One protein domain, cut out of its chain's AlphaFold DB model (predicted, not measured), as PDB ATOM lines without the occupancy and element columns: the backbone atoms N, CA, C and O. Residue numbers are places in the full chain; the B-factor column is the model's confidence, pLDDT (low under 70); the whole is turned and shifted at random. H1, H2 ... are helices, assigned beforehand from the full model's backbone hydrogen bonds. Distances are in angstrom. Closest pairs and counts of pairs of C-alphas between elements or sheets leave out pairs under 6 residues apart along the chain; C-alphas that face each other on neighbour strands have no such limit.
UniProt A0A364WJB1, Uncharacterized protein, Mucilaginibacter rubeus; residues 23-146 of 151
ATOM      1  N   ALA A  23     161.104 261.391 233.980       90.50
ATOM      2  CA  ALA A  23     161.553 260.015 233.755       90.50
ATOM      3  C   ALA A  23     161.424 259.582 232.284       90.50
ATOM      4  O   ALA A  23     162.231 258.795 231.802       90.50
ATOM      5  N   GLU A  24     160.437 260.119 231.563       89.94
ATOM      6  CA  GLU A  24     160.272 259.899 230.123       89.94
ATOM      7  C   GLU A  24     161.466 260.406 229.302       89.94
ATOM      8  O   GLU A  24     161.962 259.668 228.456       89.94
ATOM      9  N   ILE A  25     162.001 261.591 229.612       91.88
ATOM     10  CA  ILE A  25     163.168 262.151 228.918       91.88
ATOM     11  C   ILE A  25     164.418 261.330 229.233       91.88
ATOM     12  O   ILE A  25     165.181 260.988 228.333       91.88
ATOM     13  N   LYS A  26     164.601 260.937 230.499       91.62
ATOM     14  CA  LYS A  26     165.717 260.063 230.898       91.62
ATOM     15  C   LYS A  26     165.670 258.717 230.168       91.62
ATOM     16  O   LYS A  26     166.699 258.254 229.686       91.62
ATOM     17  N   ARG A  27     164.482 258.111 230.041       92.12
ATOM     18  CA  ARG A  27     164.283 256.873 229.268       92.12
ATOM     19  C   ARG A  27     164.548 257.069 227.780       92.12
ATOM     20  O   ARG A  27     165.157 256.197 227.171       92.12
ATOM     21  N   ALA A  28     164.128 258.191 227.204       93.94
ATOM     22  CA  ALA A  28     164.384 258.500 225.801       93.94
ATOM     23  C   ALA A  28     165.887 258.627 225.509       93.94
ATOM     24  O   ALA A  28     166.385 258.025 224.561       93.94
ATOM     25  N   VAL A  29     166.629 259.322 226.377       93.25
ATOM     26  CA  VAL A  29     168.095 259.448 226.289       93.25
ATOM     27  C   VAL A  29     168.770 258.087 226.430       93.25
ATOM     28  O   VAL A  29     169.595 257.729 225.594       93.25
ATOM     29  N   HIS A  30     168.376 257.299 227.434       93.56
ATOM     30  CA  HIS A  30     168.864 255.929 227.596       93.56
ATOM     31  C   HIS A  30     168.603 255.081 226.343       93.56
ATOM     32  O   HIS A  30     169.503 254.395 225.876       93.56
ATOM     33  N   THR A  31     167.404 255.175 225.762       93.88
ATOM     34  CA  THR A  31     167.036 254.452 224.535       93.88
ATOM     35  C   THR A  31     167.940 254.842 223.370       93.88
ATOM     36  O   THR A  31     168.479 253.962 222.705       93.88
ATOM     37  N   GLY A  32     168.159 256.144 223.146       93.50
ATOM     38  CA  GLY A  32     169.052 256.627 222.090       93.50
ATOM     39  C   GLY A  32     170.479 256.104 222.237       93.50
ATOM     40  O   GLY A  32     171.077 255.663 221.256       93.50
ATOM     41  N   VAL A  33     170.992 256.073 223.470       94.00
ATOM     42  CA  VAL A  33     172.302 255.491 223.772       94.00
ATOM     43  C   VAL A  33     172.308 253.990 223.499       94.00
ATOM     44  O   VAL A  33     173.128 253.539 222.711       94.00
ATOM     45  N   VAL A  34     171.372 253.218 224.057       93.25
ATOM     46  CA  VAL A  34     171.328 251.755 223.878       93.25
ATOM     47  C   VAL A  34     171.250 251.354 222.406       93.25
ATOM     48  O   VAL A  34     171.973 250.452 221.995       93.25
ATOM     49  N   VAL A  35     170.444 252.036 221.588       92.44
ATOM     50  CA  VAL A  35     170.355 251.729 220.151       92.44
ATOM     51  C   VAL A  35     171.705 251.917 219.454       92.44
ATOM     52  O   VAL A  35     172.109 251.087 218.642       92.44
ATOM     53  N   VAL A  36     172.434 252.984 219.785       92.31
ATOM     54  CA  VAL A  36     173.765 253.243 219.218       92.31
ATOM     55  C   VAL A  36     174.813 252.261 219.730       92.31
ATOM     56  O   VAL A  36     175.706 251.875 218.982       92.31
ATOM     57  N   GLU A  37     174.719 251.827 220.979       91.31
ATOM     58  CA  GLU A  37     175.631 250.825 221.535       91.31
ATOM     59  C   GLU A  37     175.386 249.452 220.902       91.31
ATOM     60  O   GLU A  37     176.338 248.805 220.474       91.31
ATOM     61  N   ASN A  38     174.123 249.074 220.685       90.69
ATOM     62  CA  ASN A  38     173.776 247.893 219.893       90.69
ATOM     63  C   ASN A  38     174.301 248.010 218.453       90.69
ATOM     64  O   ASN A  38     174.741 247.018 217.875       90.69
ATOM     65  N   LEU A  39     174.312 249.219 217.877       89.00
ATOM     66  CA  LEU A  39     174.899 249.471 216.558       89.00
ATOM     67  C   LEU A  39     176.414 249.269 216.560       89.00
ATOM     68  O   LEU A  39     176.945 248.675 215.623       89.00
ATOM     69  N   LYS A  40     177.114 249.704 217.612       88.56
ATOM     70  CA  LYS A  40     178.544 249.408 217.790       88.56
ATOM     71  C   LYS A  40     178.783 247.902 217.874       88.56
ATOM     72  O   LYS A  40     179.657 247.399 217.184       88.56
ATOM     73  N   THR A  41     177.960 247.170 218.621       87.00
ATOM     74  CA  THR A  41     178.046 245.703 218.669       87.00
ATOM     75  C   THR A  41     177.768 245.065 217.306       87.00
ATOM     76  O   THR A  41     178.461 244.127 216.926       87.00
ATOM     77  N   ALA A  42     176.815 245.594 216.532       85.88
ATOM     78  CA  ALA A  42     176.502 245.108 215.185       85.88
ATOM     79  C   ALA A  42     177.660 245.300 214.191       85.88
ATOM     80  O   ALA A  42     177.805 244.517 213.252       85.88
ATOM     81  N   ILE A  43     178.472 246.345 214.384       81.56
ATOM     82  CA  ILE A  43     179.704 246.571 213.616       81.56
ATOM     83  C   ILE A  43     180.706 245.439 213.866       81.56
ATOM     84  O   ILE A  43     181.335 244.967 212.919       81.56
ATOM     85  N   ASP A  44     180.835 245.009 215.119       77.31
ATOM     86  CA  ASP A  44     181.780 243.967 215.516       77.31
ATOM     87  C   ASP A  44     181.252 242.553 215.206       77.31
ATOM     88  O   ASP A  44     182.033 241.644 214.922       77.31
ATOM     89  N   SER A  45     179.927 242.362 215.217       76.94
ATOM     90  CA  SER A  45     179.254 241.085 214.965       76.94
ATOM     91  C   SER A  45     177.911 241.290 214.240       76.94
ATOM     92  O   SER A  45     176.920 241.637 214.886       76.94
ATOM     93  N   PRO A  46     177.826 241.038 212.919       74.25
ATOM     94  CA  PRO A  46     176.605 241.262 212.143       74.25
ATOM     95  C   PRO A  46     175.413 240.420 212.622       74.25
ATOM     96  O   PRO A  46     175.542 239.216 212.851       74.25
ATOM     97  N   PHE A  47     174.235 241.041 212.713       73.62
ATOM     98  CA  PHE A  47     172.976 240.372 213.056       73.62
ATOM     99  C   PHE A  47     172.202 239.924 211.807       73.62
ATOM    100  O   PHE A  47     172.348 240.506 210.734       73.62
ATOM    101  N   ALA A  48     171.354 238.898 211.960       70.06
ATOM    102  CA  ALA A  48     170.443 238.438 210.906       70.06
ATOM    103  C   ALA A  48     169.166 239.298 210.786       70.06
ATOM    104  O   ALA A  48     168.626 239.412 209.692       70.06
ATOM    105  N   ASP A  49     168.707 239.888 211.898       80.00
ATOM    106  CA  ASP A  49     167.639 240.897 211.965       80.00
ATOM    107  C   ASP A  49     168.188 242.098 212.747       80.00
ATOM    108  O   ASP A  49     168.217 242.115 213.982       80.00
ATOM    109  N   ILE A  50     168.731 243.061 212.010       83.06
ATOM    110  CA  ILE A  50     169.439 244.219 212.544       83.06
ATOM    111  C   ILE A  50     168.469 245.175 213.199       83.06
ATOM    112  O   ILE A  50     168.731 245.596 214.319       83.06
ATOM    113  N   LEU A  51     167.339 245.506 212.575       81.69
ATOM    114  CA  LEU A  51     166.397 246.439 213.194       81.69
ATOM    115  C   LEU A  51     165.886 245.934 214.548       81.69
ATOM    116  O   LEU A  51     165.799 246.716 215.496       81.69
ATOM    117  N   THR A  52     165.592 244.639 214.668       84.56
ATOM    118  CA  THR A  52     165.188 244.052 215.951       84.56
ATOM    119  C   THR A  52     166.353 243.980 216.942       84.56
ATOM    120  O   THR A  52     166.138 244.196 218.132       84.56
ATOM    121  N   ALA A  53     167.583 243.727 216.485       85.25
ATOM    122  CA  ALA A  53     168.758 243.710 217.360       85.25
ATOM    123  C   ALA A  53     169.150 245.107 217.875       85.25
ATOM    124  O   ALA A  53     169.614 245.249 219.005       85.25
ATOM    125  N   LEU A  54     168.955 246.149 217.064       87.44
ATOM    126  CA  LEU A  54     169.290 247.525 217.425       87.44
ATOM    127  C   LEU A  54     168.301 248.111 218.432       87.44
ATOM    128  O   LEU A  54     168.713 248.815 219.353       87.44
ATOM    129  N   ILE A  55     167.007 247.831 218.276       88.62
ATOM    130  CA  ILE A  55     165.953 248.459 219.075       88.62
ATOM    131  C   ILE A  55     165.671 247.623 220.337       88.62
ATOM    132  O   ILE A  55     165.202 246.491 220.228       88.62
ATOM    133  N   PRO A  56     165.888 248.161 221.553       86.56
ATOM    134  CA  PRO A  56     165.671 247.398 222.777       86.56
ATOM    135  C   PRO A  56     164.201 246.988 222.950       86.56
ATOM    136  O   PRO A  56     163.298 247.821 222.951       86.56
ATOM    137  N   GLY A  57     163.956 245.690 223.162       84.25
ATOM    138  CA  GLY A  57     162.600 245.126 223.224       84.25
ATOM    139  C   GLY A  57     161.749 245.586 224.416       84.25
ATOM    140  O   GLY A  57     160.522 245.553 224.334       84.25
ATOM    141  N   GLY A  58     162.388 246.046 225.500       83.81
ATOM    142  CA  GLY A  58     161.729 246.490 226.734       83.81
ATOM    143  C   GLY A  58     161.132 247.901 226.696       83.81
ATOM    144  O   GLY A  58     160.636 248.365 227.721       83.81
ATOM    145  N   ILE A  59     161.202 248.599 225.558       88.69
ATOM    146  CA  ILE A  59     160.593 249.925 225.389       88.69
ATOM    147  C   ILE A  59     159.169 249.810 224.820       88.69
ATOM    148  O   ILE A  59     158.784 248.776 224.269       88.69
ATOM    149  N   ASP A  60     158.396 250.886 224.972       88.25
ATOM    150  CA  ASP A  60     157.012 251.009 224.495       88.25
ATOM    151  C   ASP A  60     156.885 250.750 222.979       88.25
ATOM    152  O   ASP A  60     157.746 251.169 222.201       88.25
ATOM    153  N   ASP A  61     155.821 250.061 222.554       90.25
ATOM    154  CA  ASP A  61     155.624 249.650 221.155       90.25
ATOM    155  C   ASP A  61     155.526 250.840 220.193       90.25
ATOM    156  O   ASP A  61     156.142 250.816 219.127       90.25
ATOM    157  N   LEU A  62     154.863 251.929 220.596       90.50
ATOM    158  CA  LEU A  62     154.777 253.136 219.773       90.50
ATOM    159  C   LEU A  62     156.158 253.774 219.595       90.50
ATOM    160  O   LEU A  62     156.488 254.276 218.519       90.50
ATOM    161  N   VAL A  63     156.981 253.756 220.646       90.88
ATOM    162  CA  VAL A  63     158.364 254.243 220.581       90.88
ATOM    163  C   VAL A  63     159.209 253.347 219.674       90.88
ATOM    164  O   VAL A  63     159.961 253.873 218.852       90.88
ATOM    165  N   LYS A  64     159.062 252.016 219.760       91.25
ATOM    166  CA  LYS A  64     159.748 251.072 218.857       91.25
ATOM    167  C   LYS A  64     159.422 251.371 217.406       91.25
ATOM    168  O   LYS A  64     160.344 251.517 216.610       91.25
ATOM    169  N   ASP A  65     158.146 251.524 217.076       92.12
ATOM    170  CA  ASP A  65     157.711 251.772 215.703       92.12
ATOM    171  C   ASP A  65     158.237 253.103 215.163       92.12
ATOM    172  O   ASP A  65     158.741 253.159 214.039       92.12
ATOM    173  N   LYS A  66     158.217 254.161 215.985       92.38
ATOM    174  CA  LYS A  66     158.806 255.459 215.623       92.38
ATOM    175  C   LYS A  66     160.304 255.345 215.340       92.38
ATOM    176  O   LYS A  66     160.775 255.884 214.341       92.38
ATOM    177  N   ILE A  67     161.055 254.625 216.177       92.56
ATOM    178  CA  ILE A  67     162.494 254.409 215.960       92.56
ATOM    179  C   ILE A  67     162.725 253.572 214.700       92.56
ATOM    180  O   ILE A  67     163.590 253.918 213.900       92.56
ATOM    181  N   ARG A  68     161.933 252.519 214.476       91.19
ATOM    182  CA  ARG A  68     162.043 251.638 213.301       91.19
ATOM    183  C   ARG A  68     161.841 252.395 211.988       91.19
ATOM    184  O   ARG A  68     162.497 252.085 211.002       91.19
ATOM    185  N   GLN A  69     160.962 253.396 211.991       91.44
ATOM    186  CA  GLN A  69     160.717 254.269 210.840       91.44
ATOM    187  C   GLN A  69     161.798 255.346 210.679       91.44
ATOM    188  O   GLN A  69     162.238 255.610 209.563       91.44
ATOM    189  N   ALA A  70     162.236 255.967 211.776       92.12
ATOM    190  CA  ALA A  70     163.155 257.104 211.728       92.12
ATOM    191  C   ALA A  70     164.624 256.700 211.540       92.12
ATOM    192  O   ALA A  70     165.377 257.410 210.877       92.12
ATOM    193  N   LEU A  71     165.045 255.561 212.099       90.56
ATOM    194  CA  LEU A  71     166.440 255.123 212.077       90.56
ATOM    195  C   LEU A  71     167.000 254.989 210.646       90.56
ATOM    196  O   LEU A  71     168.032 255.606 210.383       90.56
ATOM    197  N   PRO A  72     166.341 254.293 209.695       88.75
ATOM    198  CA  PRO A  72     166.816 254.239 208.312       88.75
ATOM    199  C   PRO A  72     166.938 255.630 207.677       88.75
ATOM    200  O   PRO A  72     167.921 255.907 206.993       88.75
ATOM    201  N   VAL A  73     165.981 256.526 207.948       89.19
ATOM    202  CA  VAL A  73     165.987 257.902 207.425       89.19
ATOM    203  C   VAL A  73     167.199 258.669 207.946       89.19
ATOM    204  O   VAL A  73     167.936 259.241 207.151       89.19
ATOM    205  N   PHE A  74     167.477 258.617 209.251       90.06
ATOM    206  CA  PHE A  74     168.648 259.279 209.832       90.06
ATOM    207  C   PHE A  74     169.963 258.740 209.276       90.06
ATOM    208  O   PHE A  74     170.885 259.513 209.026       90.06
ATOM    209  N   LEU A  75     170.060 257.430 209.049       85.75
ATOM    210  CA  LEU A  75     171.261 256.818 208.481       85.75
ATOM    211  C   LEU A  75     171.522 257.294 207.040       85.75
ATOM    212  O   LEU A  75     172.679 257.515 206.676       85.75
ATOM    213  N   VAL A  76     170.465 257.521 206.254       82.38
ATOM    214  CA  VAL A  76     170.557 258.118 204.911       82.38
ATOM    215  C   VAL A  76     170.876 259.617 204.988       82.38
ATOM    216  O   VAL A  76     171.787 260.093 204.309       82.38
ATOM    217  N   GLU A  77     170.165 260.375 205.828       81.31
ATOM    218  CA  GLU A  77     170.285 261.838 205.936       81.31
ATOM    219  C   GLU A  77     171.614 262.309 206.519       81.31
ATOM    220  O   GLU A  77     172.146 263.333 206.084       81.31
ATOM    221  N   LEU A  78     172.212 261.539 207.433       75.81
ATOM    222  CA  LEU A  78     173.578 261.778 207.907       75.81
ATOM    223  C   LEU A  78     174.627 261.577 206.792       75.81
ATOM    224  O   LEU A  78     175.825 261.678 207.055       75.81
ATOM    225  N   LYS A  79     174.181 261.322 205.549       65.25
ATOM    226  CA  LYS A  79     174.981 261.110 204.336       65.25
ATOM    227  C   LYS A  79     176.079 260.088 204.554       65.25
ATOM    228  O   LYS A  79     177.150 260.171 203.957       65.25
ATOM    229  N   LEU A  80     175.797 259.107 205.406       63.22
ATOM    230  CA  LEU A  80     176.765 258.082 205.729       63.22
ATOM    231  C   LEU A  80     177.029 257.199 204.510       63.22
ATOM    232  O   LEU A  80     178.041 256.537 204.477       63.22
ATOM    233  N   PHE A  81     176.231 257.212 203.439       57.47
ATOM    234  CA  PHE A  81     176.620 256.490 202.227       57.47
ATOM    235  C   PHE A  81     175.814 256.926 200.997       57.47
ATOM    236  O   PHE A  81     174.604 256.712 200.953       57.47
ATOM    237  N   GLU A  82     176.464 257.436 199.943       59.53
ATOM    238  CA  GLU A  82     175.800 257.664 198.641       59.53
ATOM    239  C   GLU A  82     175.234 256.362 198.047       59.53
ATOM    240  O   GLU A  82     174.211 256.376 197.366       59.53
ATOM    241  N   GLY A  83     175.825 255.204 198.361       60.22
ATOM    242  CA  GLY A  83     175.324 253.911 197.891       60.22
ATOM    243  C   GLY A  83     174.064 253.400 198.608       60.22
ATOM    244  O   GLY A  83     173.586 252.327 198.254       60.22
ATOM    245  N   THR A  84     173.509 254.140 199.584       62.91
ATOM    246  CA  THR A  84     172.173 253.854 200.154       62.91
ATOM    247  C   THR A  84     171.048 254.609 199.457       62.91
ATOM    248  O   THR A  84     169.892 254.254 199.651       62.91
ATOM    249  N   LEU A  85     171.354 255.584 198.590       63.75
ATOM    250  CA  LEU A  85     170.345 256.424 197.925       63.75
ATOM    251  C   LEU A  85     169.357 255.630 197.051       63.75
ATOM    252  O   LEU A  85     168.276 256.124 196.750       63.75
ATOM    253  N   ASN A  86     169.718 254.402 196.668       71.38
ATOM    254  CA  ASN A  86     168.891 253.512 195.851       71.38
ATOM    255  C   ASN A  86     168.277 252.343 196.643       71.38
ATOM    256  O   ASN A  86     167.617 251.492 196.049       71.38
ATOM    257  N   LEU A  87     168.518 252.260 197.955       76.25
ATOM    258  CA  LEU A  87     167.921 251.240 198.813       76.25
ATOM    259  C   LEU A  87     166.593 251.766 199.365       76.25
ATOM    260  O   LEU A  87     166.533 252.868 199.899       76.25
ATOM    261  N   SER A  88     165.532 250.970 199.246       77.94
ATOM    262  CA  SER A  88     164.214 251.266 199.827       77.94
ATOM    263  C   SER A  88     163.868 250.374 201.018       77.94
ATOM    264  O   SER A  88     162.936 250.681 201.755       77.94
ATOM    265  N   ASP A  89     164.608 249.278 201.204       86.75
ATOM    266  CA  ASP A  89     164.409 248.342 202.303       86.75
ATOM    267  C   ASP A  89     165.106 248.847 203.586       86.75
ATOM    268  O   ASP A  89     166.332 249.004 203.584       86.75
ATOM    269  N   PRO A  90     164.363 249.107 204.682       86.75
ATOM    270  CA  PRO A  90     164.913 249.582 205.954       86.75
ATOM    271  C   PRO A  90     166.056 248.731 206.512       86.75
ATOM    272  O   PRO A  90     167.020 249.272 207.058       86.75
ATOM    273  N   GLU A  91     165.958 247.412 206.363       86.75
ATOM    274  CA  GLU A  91     166.950 246.462 206.860       86.75
ATOM    275  C   GLU A  91     168.250 246.560 206.045       86.75
ATOM    276  O   GLU A  91     169.331 246.750 206.610       86.75
ATOM    277  N   ALA A  92     168.149 246.557 204.711       85.50
ATOM    278  CA  ALA A  92     169.284 246.786 203.818       85.50
ATOM    279  C   ALA A  92     169.959 248.153 204.044       85.50
ATOM    280  O   ALA A  92     171.189 248.251 203.997       85.50
ATOM    281  N   ILE A  93     169.181 249.207 204.323       86.12
ATOM    282  CA  ILE A  93     169.714 250.535 204.669       86.12
ATOM    283  C   ILE A  93     170.541 250.456 205.956       86.12
ATOM    284  O   ILE A  93     171.674 250.943 205.988       86.12
ATOM    285  N   CYS A  94     170.017 249.811 207.002       85.44
ATOM    286  CA  CYS A  94     170.727 249.668 208.272       85.44
ATOM    287  C   CYS A  94     172.016 248.849 208.118       85.44
ATOM    288  O   CYS A  94     173.062 249.253 208.625       85.44
ATOM    289  N   GLN A  95     171.976 247.754 207.352       85.12
ATOM    290  CA  GLN A  95     173.152 246.944 207.014       85.12
ATOM    291  C   GLN A  95     174.243 247.759 206.319       85.12
ATOM    292  O   GLN A  95     175.412 247.733 206.718       85.12
ATOM    293  N   ALA A  96     173.865 248.499 205.276       84.25
ATOM    294  CA  ALA A  96     174.795 249.325 204.522       84.25
ATOM    295  C   ALA A  96     175.401 250.431 205.398       84.25
ATOM    296  O   ALA A  96     176.611 250.665 205.350       84.25
ATOM    297  N   ALA A  97     174.587 251.063 206.244       83.88
ATOM    298  CA  ALA A  97     175.047 252.100 207.154       83.88
ATOM    299  C   ALA A  97     176.004 251.560 208.226       83.88
ATOM    300  O   ALA A  97     177.047 252.165 208.455       83.88
ATOM    301  N   ILE A  98     175.720 250.400 208.831       84.69
ATOM    302  CA  ILE A  98     176.628 249.729 209.781       84.69
ATOM    303  C   ILE A  98     177.986 249.464 209.129       84.69
ATOM    304  O   ILE A  98     179.029 249.807 209.693       84.69
ATOM    305  N   LYS A  99     177.980 248.912 207.911       84.62
ATOM    306  CA  LYS A  99     179.206 248.651 207.151       84.62
ATOM    307  C   LYS A  99     179.994 249.928 206.868       84.62
ATOM    308  O   LYS A  99     181.217 249.903 206.908       84.62
ATOM    309  N   TYR A 100     179.325 251.037 206.581       85.38
ATOM    310  CA  TYR A 100     180.021 252.303 206.386       85.38
ATOM    311  C   TYR A 100     180.579 252.863 207.698       85.38
ATOM    312  O   TYR A 100     181.742 253.254 207.765       85.38
ATOM    313  N   ILE A 101     179.773 252.876 208.763       86.75
ATOM    314  CA  ILE A 101     180.192 253.386 210.072       86.75
ATOM    315  C   ILE A 101     181.396 252.590 210.592       86.75
ATOM    316  O   ILE A 101     182.284 253.172 211.213       86.75
ATOM    317  N   SER A 102     181.492 251.287 210.303       86.12
ATOM    318  CA  SER A 102     182.673 250.491 210.662       86.12
ATOM    319  C   SER A 102     183.956 250.987 209.984       86.12
ATOM    320  O   SER A 102     185.019 250.956 210.611       86.12
ATOM    321  N   GLN A 103     183.845 251.528 208.768       87.62
ATOM    322  CA  GLN A 103     184.944 252.040 207.943       87.62
ATOM    323  C   GLN A 103     185.305 253.503 208.227       87.62
ATOM    324  O   GLN A 103     186.334 253.976 207.742       87.62
ATOM    325  N   LEU A 104     184.490 254.225 209.002       87.19
ATOM    326  CA  LEU A 104     184.794 255.598 209.390       87.19
ATOM    327  C   LEU A 104     186.091 255.689 210.191       87.19
ATOM    328  O   LEU A 104     186.397 254.825 211.021       87.19
ATOM    329  N   ASP A 105     186.794 256.806 209.992       89.69
ATOM    330  CA  ASP A 105     187.973 257.168 210.771       89.69
ATOM    331  C   ASP A 105     187.660 257.087 212.282       89.69
ATOM    332  O   ASP A 105     186.639 257.638 212.719       89.69
ATOM    333  N   PRO A 106     188.501 256.422 213.100       89.12
ATOM    334  CA  PRO A 106     188.288 256.291 214.542       89.12
ATOM    335  C   PRO A 106     188.118 257.620 215.293       89.12
ATOM    336  O   PRO A 106     187.510 257.634 216.360       89.12
ATOM    337  N   VAL A 107     188.629 258.729 214.755       89.69
ATOM    338  CA  VAL A 107     188.481 260.082 215.307       89.69
ATOM    339  C   VAL A 107     187.097 260.664 215.008       89.69
ATOM    340  O   VAL A 107     186.529 261.364 215.844       89.69
ATOM    341  N   ILE A 108     186.524 260.365 213.839       87.75
ATOM    342  CA  ILE A 108     185.233 260.914 213.389       87.75
ATOM    343  C   ILE A 108     184.055 260.043 213.835       87.75
ATOM    344  O   ILE A 108     182.991 260.559 214.192       87.75
ATOM    345  N   LYS A 109     184.248 258.721 213.857       89.06
ATOM    346  CA  LYS A 109     183.228 257.720 214.191       89.06
ATOM    347  C   LYS A 109     182.465 258.029 215.493       89.06
ATOM    348  O   LYS A 109     181.236 257.978 215.456       89.06
ATOM    349  N   PRO A 110     183.108 258.414 216.615       89.88
ATOM    350  CA  PRO A 110     182.386 258.751 217.842       89.88
ATOM    351  C   PRO A 110     181.419 259.927 217.677       89.88
ATOM    352  O   PRO A 110     180.328 259.889 218.237       89.88
ATOM    353  N   GLY A 111     181.779 260.945 216.887       90.06
ATOM    354  CA  GLY A 111     180.923 262.108 216.639       90.06
ATOM    355  C   GLY A 111     179.662 261.747 215.853       90.06
ATOM    356  O   GLY A 111     178.566 262.173 216.212       90.06
ATOM    357  N   VAL A 112     179.801 260.893 214.835       90.50
ATOM    358  CA  VAL A 112     178.663 260.373 214.058       90.50
ATOM    359  C   VAL A 112     177.724 259.551 214.942       90.50
ATOM    360  O   VAL A 112     176.513 259.762 214.926       90.50
ATOM    361  N   LEU A 113     178.279 258.643 215.748       91.31
ATOM    362  CA  LEU A 113     177.498 257.799 216.654       91.31
ATOM    363  C   LEU A 113     176.779 258.625 217.728       91.31
ATOM    364  O   LEU A 113     175.618 258.367 218.031       91.31
ATOM    365  N   HIS A 114     177.435 259.653 218.266       92.81
ATOM    366  CA  HIS A 114     176.827 260.560 219.236       92.81
ATOM    367  C   HIS A 114     175.667 261.359 218.623       92.81
ATOM    368  O   HIS A 114     174.599 261.461 219.227       92.81
ATOM    369  N   GLN A 115     175.833 261.869 217.398       92.81
ATOM    370  CA  GLN A 115     174.759 262.544 216.666       92.81
ATOM    371  C   GLN A 115     173.563 261.612 216.429       92.81
ATOM    372  O   GLN A 115     172.416 262.021 216.608       92.81
ATOM    373  N   LEU A 116     173.816 260.354 216.064       93.12
ATOM    374  CA  LEU A 116     172.761 259.361 215.882       93.12
ATOM    375  C   LEU A 116     172.005 259.094 217.194       93.12
ATOM    376  O   LEU A 116     170.775 259.058 217.195       93.12
ATOM    377  N   ALA A 117     172.722 258.986 218.317       94.56
ATOM    378  CA  ALA A 117     172.119 258.784 219.634       94.56
ATOM    379  C   ALA A 117     171.187 259.947 220.010       94.56
ATOM    380  O   ALA A 117     170.092 259.719 220.528       94.56
ATOM    381  N   ILE A 118     171.587 261.186 219.692       94.69
ATOM    382  CA  ILE A 118     170.763 262.388 219.873       94.69
ATOM    383  C   ILE A 118     169.471 262.287 219.059       94.69
ATOM    384  O   ILE A 118     168.391 262.430 219.626       94.69
ATOM    385  N   LEU A 119     169.564 262.006 217.757       94.50
ATOM    386  CA  LEU A 119     168.390 261.940 216.880       94.50
ATOM    387  C   LEU A 119     167.393 260.868 217.344       94.50
ATOM    388  O   LEU A 119     166.190 261.124 217.418       94.50
ATOM    389  N   ILE A 120     167.883 259.692 217.745       94.81
ATOM    390  CA  ILE A 120     167.036 258.616 218.277       94.81
ATOM    391  C   ILE A 120     166.404 259.028 219.610       94.81
ATOM    392  O   ILE A 120     165.212 258.795 219.818       94.81
ATOM    393  N   ALA A 121     167.158 259.674 220.504       95.25
ATOM    394  CA  ALA A 121     166.625 260.164 221.772       95.25
ATOM    395  C   ALA A 121     165.508 261.200 221.566       95.25
ATOM    396  O   ALA A 121     164.523 261.190 222.301       95.25
ATOM    397  N   GLN A 122     165.607 262.062 220.551       95.19
ATOM    398  CA  GLN A 122     164.543 263.015 220.221       95.19
ATOM    399  C   GLN A 122     163.263 262.322 219.739       95.19
ATOM    400  O   GLN A 122     162.167 262.704 220.156       95.19
ATOM    401  N   VAL A 123     163.401 261.285 218.907       94.56
ATOM    402  CA  VAL A 123     162.270 260.456 218.458       94.56
ATOM    403  C   VAL A 123     161.627 259.735 219.639       94.56
ATOM    404  O   VAL A 123     160.409 259.775 219.799       94.56
ATOM    405  N   ALA A 124     162.439 259.133 220.511       93.94
ATOM    406  CA  ALA A 124     161.962 258.443 221.705       93.94
ATOM    407  C   ALA A 124     161.309 259.391 222.727       93.94
ATOM    408  O   ALA A 124     160.438 258.975 223.488       93.94
ATOM    409  N   ALA A 125     161.703 260.667 222.736       94.38
ATOM    410  CA  ALA A 125     161.115 261.708 223.575       94.38
ATOM    411  C   ALA A 125     159.852 262.341 222.967       94.38
ATOM    412  O   ALA A 125     159.282 263.243 223.580       94.38
ATOM    413  N   ASP A 126     159.432 261.917 221.773       90.75
ATOM    414  CA  ASP A 126     158.274 262.460 221.059       90.75
ATOM    415  C   ASP A 126     158.326 263.990 220.893       90.75
ATOM    416  O   ASP A 126     157.369 264.713 221.164       90.75
ATOM    417  N   GLY A 127     159.505 264.511 220.538       82.81
ATOM    418  CA  GLY A 127     159.722 265.949 220.338       82.81
ATOM    419  C   GLY A 127     159.794 266.787 221.621       82.81
ATOM    420  O   GLY A 127     160.084 267.980 221.545       82.81
ATOM    421  N   LYS A 128     159.614 266.191 222.810       90.56
ATOM    422  CA  LYS A 128     159.779 266.880 224.107       90.56
ATOM    423  C   LYS A 128     161.238 267.194 224.447       90.56
ATOM    424  O   LYS A 128     161.502 267.930 225.394       90.56
ATOM    425  N   LEU A 129     162.177 266.614 223.700       91.50
ATOM    426  CA  LEU A 129     163.606 266.868 223.817       91.50
ATOM    427  C   LEU A 129     164.081 267.631 222.575       91.50
ATOM    428  O   LEU A 129     164.086 267.096 221.462       91.50
ATOM    429  N   SER A 130     164.478 268.892 222.764       92.06
ATOM    430  CA  SER A 130     165.092 269.674 221.691       92.06
ATOM    431  C   SER A 130     166.483 269.129 221.356       92.06
ATOM    432  O   SER A 130     167.107 268.445 222.169       92.06
ATOM    433  N   TRP A 131     166.998 269.451 220.169       89.69
ATOM    434  CA  TRP A 131     168.324 268.980 219.762       89.69
ATOM    435  C   TRP A 131     169.419 269.513 220.695       89.69
ATOM    436  O   TRP A 131     170.279 268.758 221.140       89.69
ATOM    437  N   SER A 132     169.353 270.798 221.059       87.81
ATOM    438  CA  SER A 132     170.314 271.411 221.981       87.81
ATOM    439  C   SER A 132     170.279 270.766 223.362       87.81
ATOM    440  O   SER A 132     171.332 270.495 223.933       87.81
ATOM    441  N   ASP A 133     169.086 270.473 223.886       88.19
ATOM    442  CA  ASP A 133     168.960 269.809 225.185       88.19
ATOM    443  C   ASP A 133     169.494 268.379 225.116       88.19
ATOM    444  O   ASP A 133     170.220 267.951 226.012       88.19
ATOM    445  N   ALA A 134     169.202 267.663 224.023       89.88
ATOM    446  CA  ALA A 134     169.704 266.316 223.795       89.88
ATOM    447  C   ALA A 134     171.235 266.267 223.821       89.88
ATOM    448  O   ALA A 134     171.779 265.392 224.484       89.88
ATOM    449  N   VAL A 135     171.931 267.222 223.192       90.12
ATOM    450  CA  VAL A 135     173.405 267.293 223.215       90.12
ATOM    451  C   VAL A 135     173.934 267.332 224.650       90.12
ATOM    452  O   VAL A 135     174.773 266.517 225.030       90.12
ATOM    453  N   TYR A 136     173.436 268.254 225.479       86.25
ATOM    454  CA  TYR A 136     173.935 268.406 226.849       86.25
ATOM    455  C   TYR A 136     173.595 267.207 227.730       86.25
ATOM    456  O   TYR A 136     174.418 266.749 228.526       86.25
ATOM    457  N   VAL A 137     172.367 266.716 227.601       88.75
ATOM    458  CA  VAL A 137     171.838 265.639 228.431       88.75
ATOM    459  C   VAL A 137     172.503 264.310 228.095       88.75
ATOM    460  O   VAL A 137     172.856 263.558 229.002       88.75
ATOM    461  N   LEU A 138     172.705 264.029 226.811       90.31
ATOM    462  CA  LEU A 138     173.292 262.782 226.337       90.31
ATOM    463  C   LEU A 138     174.796 262.730 226.629       90.31
ATOM    464  O   LEU A 138     175.295 261.701 227.080       90.31
ATOM    465  N   GLU A 139     175.500 263.857 226.506       88.69
ATOM    466  CA  GLU A 139     176.897 263.977 226.939       88.69
ATOM    467  C   GLU A 139     177.057 263.772 228.454       88.69
ATOM    468  O   GLU A 139     177.964 263.070 228.908       88.69
ATOM    469  N   TYR A 140     176.158 264.354 229.259       88.38
ATOM    470  CA  TYR A 140     176.140 264.100 230.698       88.38
ATOM    471  C   TYR A 140     175.875 262.619 230.996       88.38
ATOM    472  O   TYR A 140     176.582 262.028 231.814       88.38
ATOM    473  N   TYR A 141     174.896 262.019 230.314       90.19
ATOM    474  CA  TYR A 141     174.523 260.620 230.487       90.19
ATOM    475  C   TYR A 141     175.695 259.681 230.184       90.19
ATOM    476  O   TYR A 141     176.040 258.861 231.032       90.19
ATOM    477  N   TYR A 142     176.375 259.852 229.045       88.44
ATOM    478  CA  TYR A 142     177.552 259.051 228.693       88.44
ATOM    479  C   TYR A 142     178.668 259.120 229.736       88.44
ATOM    480  O   TYR A 142     179.342 258.126 229.985       88.44
ATOM    481  N   LYS A 143     178.875 260.290 230.347       86.62
ATOM    482  CA  LYS A 143     179.972 260.507 231.298       86.62
ATOM    483  C   LYS A 143     179.686 260.031 232.720       86.62
ATOM    484  O   LYS A 143     180.640 259.807 233.459       86.62
ATOM    485  N   ASN A 144     178.419 259.956 233.126       85.62
ATOM    486  CA  ASN A 144     178.062 259.805 234.543       85.62
ATOM    487  C   ASN A 144     177.107 258.642 234.825       85.62
ATOM    488  O   ASN A 144     177.144 258.097 235.922       85.62
ATOM    489  N   GLU A 145     176.259 258.273 233.867       84.06
ATOM    490  CA  GLU A 145     175.136 257.354 234.097       84.06
ATOM    491  C   GLU A 145     175.234 256.086 233.243       84.06
ATOM    492  O   GLU A 145     174.827 255.011 233.683       84.06
ATOM    493  N   TYR A 146     175.771 256.189 232.024       85.31
ATOM    494  CA  TYR A 146     175.933 255.032 231.157       85.31
ATOM    495  C   TYR A 146     176.981 254.078 231.728       85.31
ATOM    496  O   TYR A 146     178.155 254.418 231.874       85.31
TER     497      TYR A 146
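AT A GLANCE: This is residues 23 to 146 of the 151 residues of an uncharacterized protein of Mucilaginibacter rubeus (UniProt A0A364WJB1). H1 and H5 cross in the core; H6 packs on both from one end, H4 packs on H1 and H3 at the opposite end, and short H2 packs on H1 and H4. The 124 printed residues have six named helices, H1 to H6, and no named strand: all helix, compact, radius of gyration of the C-alphas 13.6 A, spans 37 by 33 by 24 A.

HOW THE PARTS SIT: Start at the hub, H1, residues 23 to 44. Its residues 28 to 36 touch H5, residues 109 to 124, at a steep tilt of 40 degrees, opposite ways; the closest C-alphas, Gly 32 and Ala 121, are 4.3 A apart. H2, residues 50 to 54, touches H1, closest C-alphas Leu 54 and Val 35, 5.1 A. H3, residues 61 to 77, touches H4, residues 90 to 103, closest C-alphas Pro 72 and Pro 90, 5.6 A. H6, residues 131 to 144, touches H5, closest C-alphas Ala 134 and Ile 118, 5.7 A. O i to N i+4 pairs are within hydrogen-bond range throughout H1, H2, H5 and H6, 11 of 13 in H3, 9 of 10 in H4.

IN THESE COORDINATES: From C-alpha 23 at (161.553, 260.015, 233.755) H1 runs 31.6 A; H6 ends at C-alpha 144, (178.062, 259.805, 234.543). H3 has a kink of 28 degrees near residue 70.

THE WHOLE: The printed part has no cut. Look along the long link, residues 78 to 89: pLDDT is under 70 at residues 79 to 85.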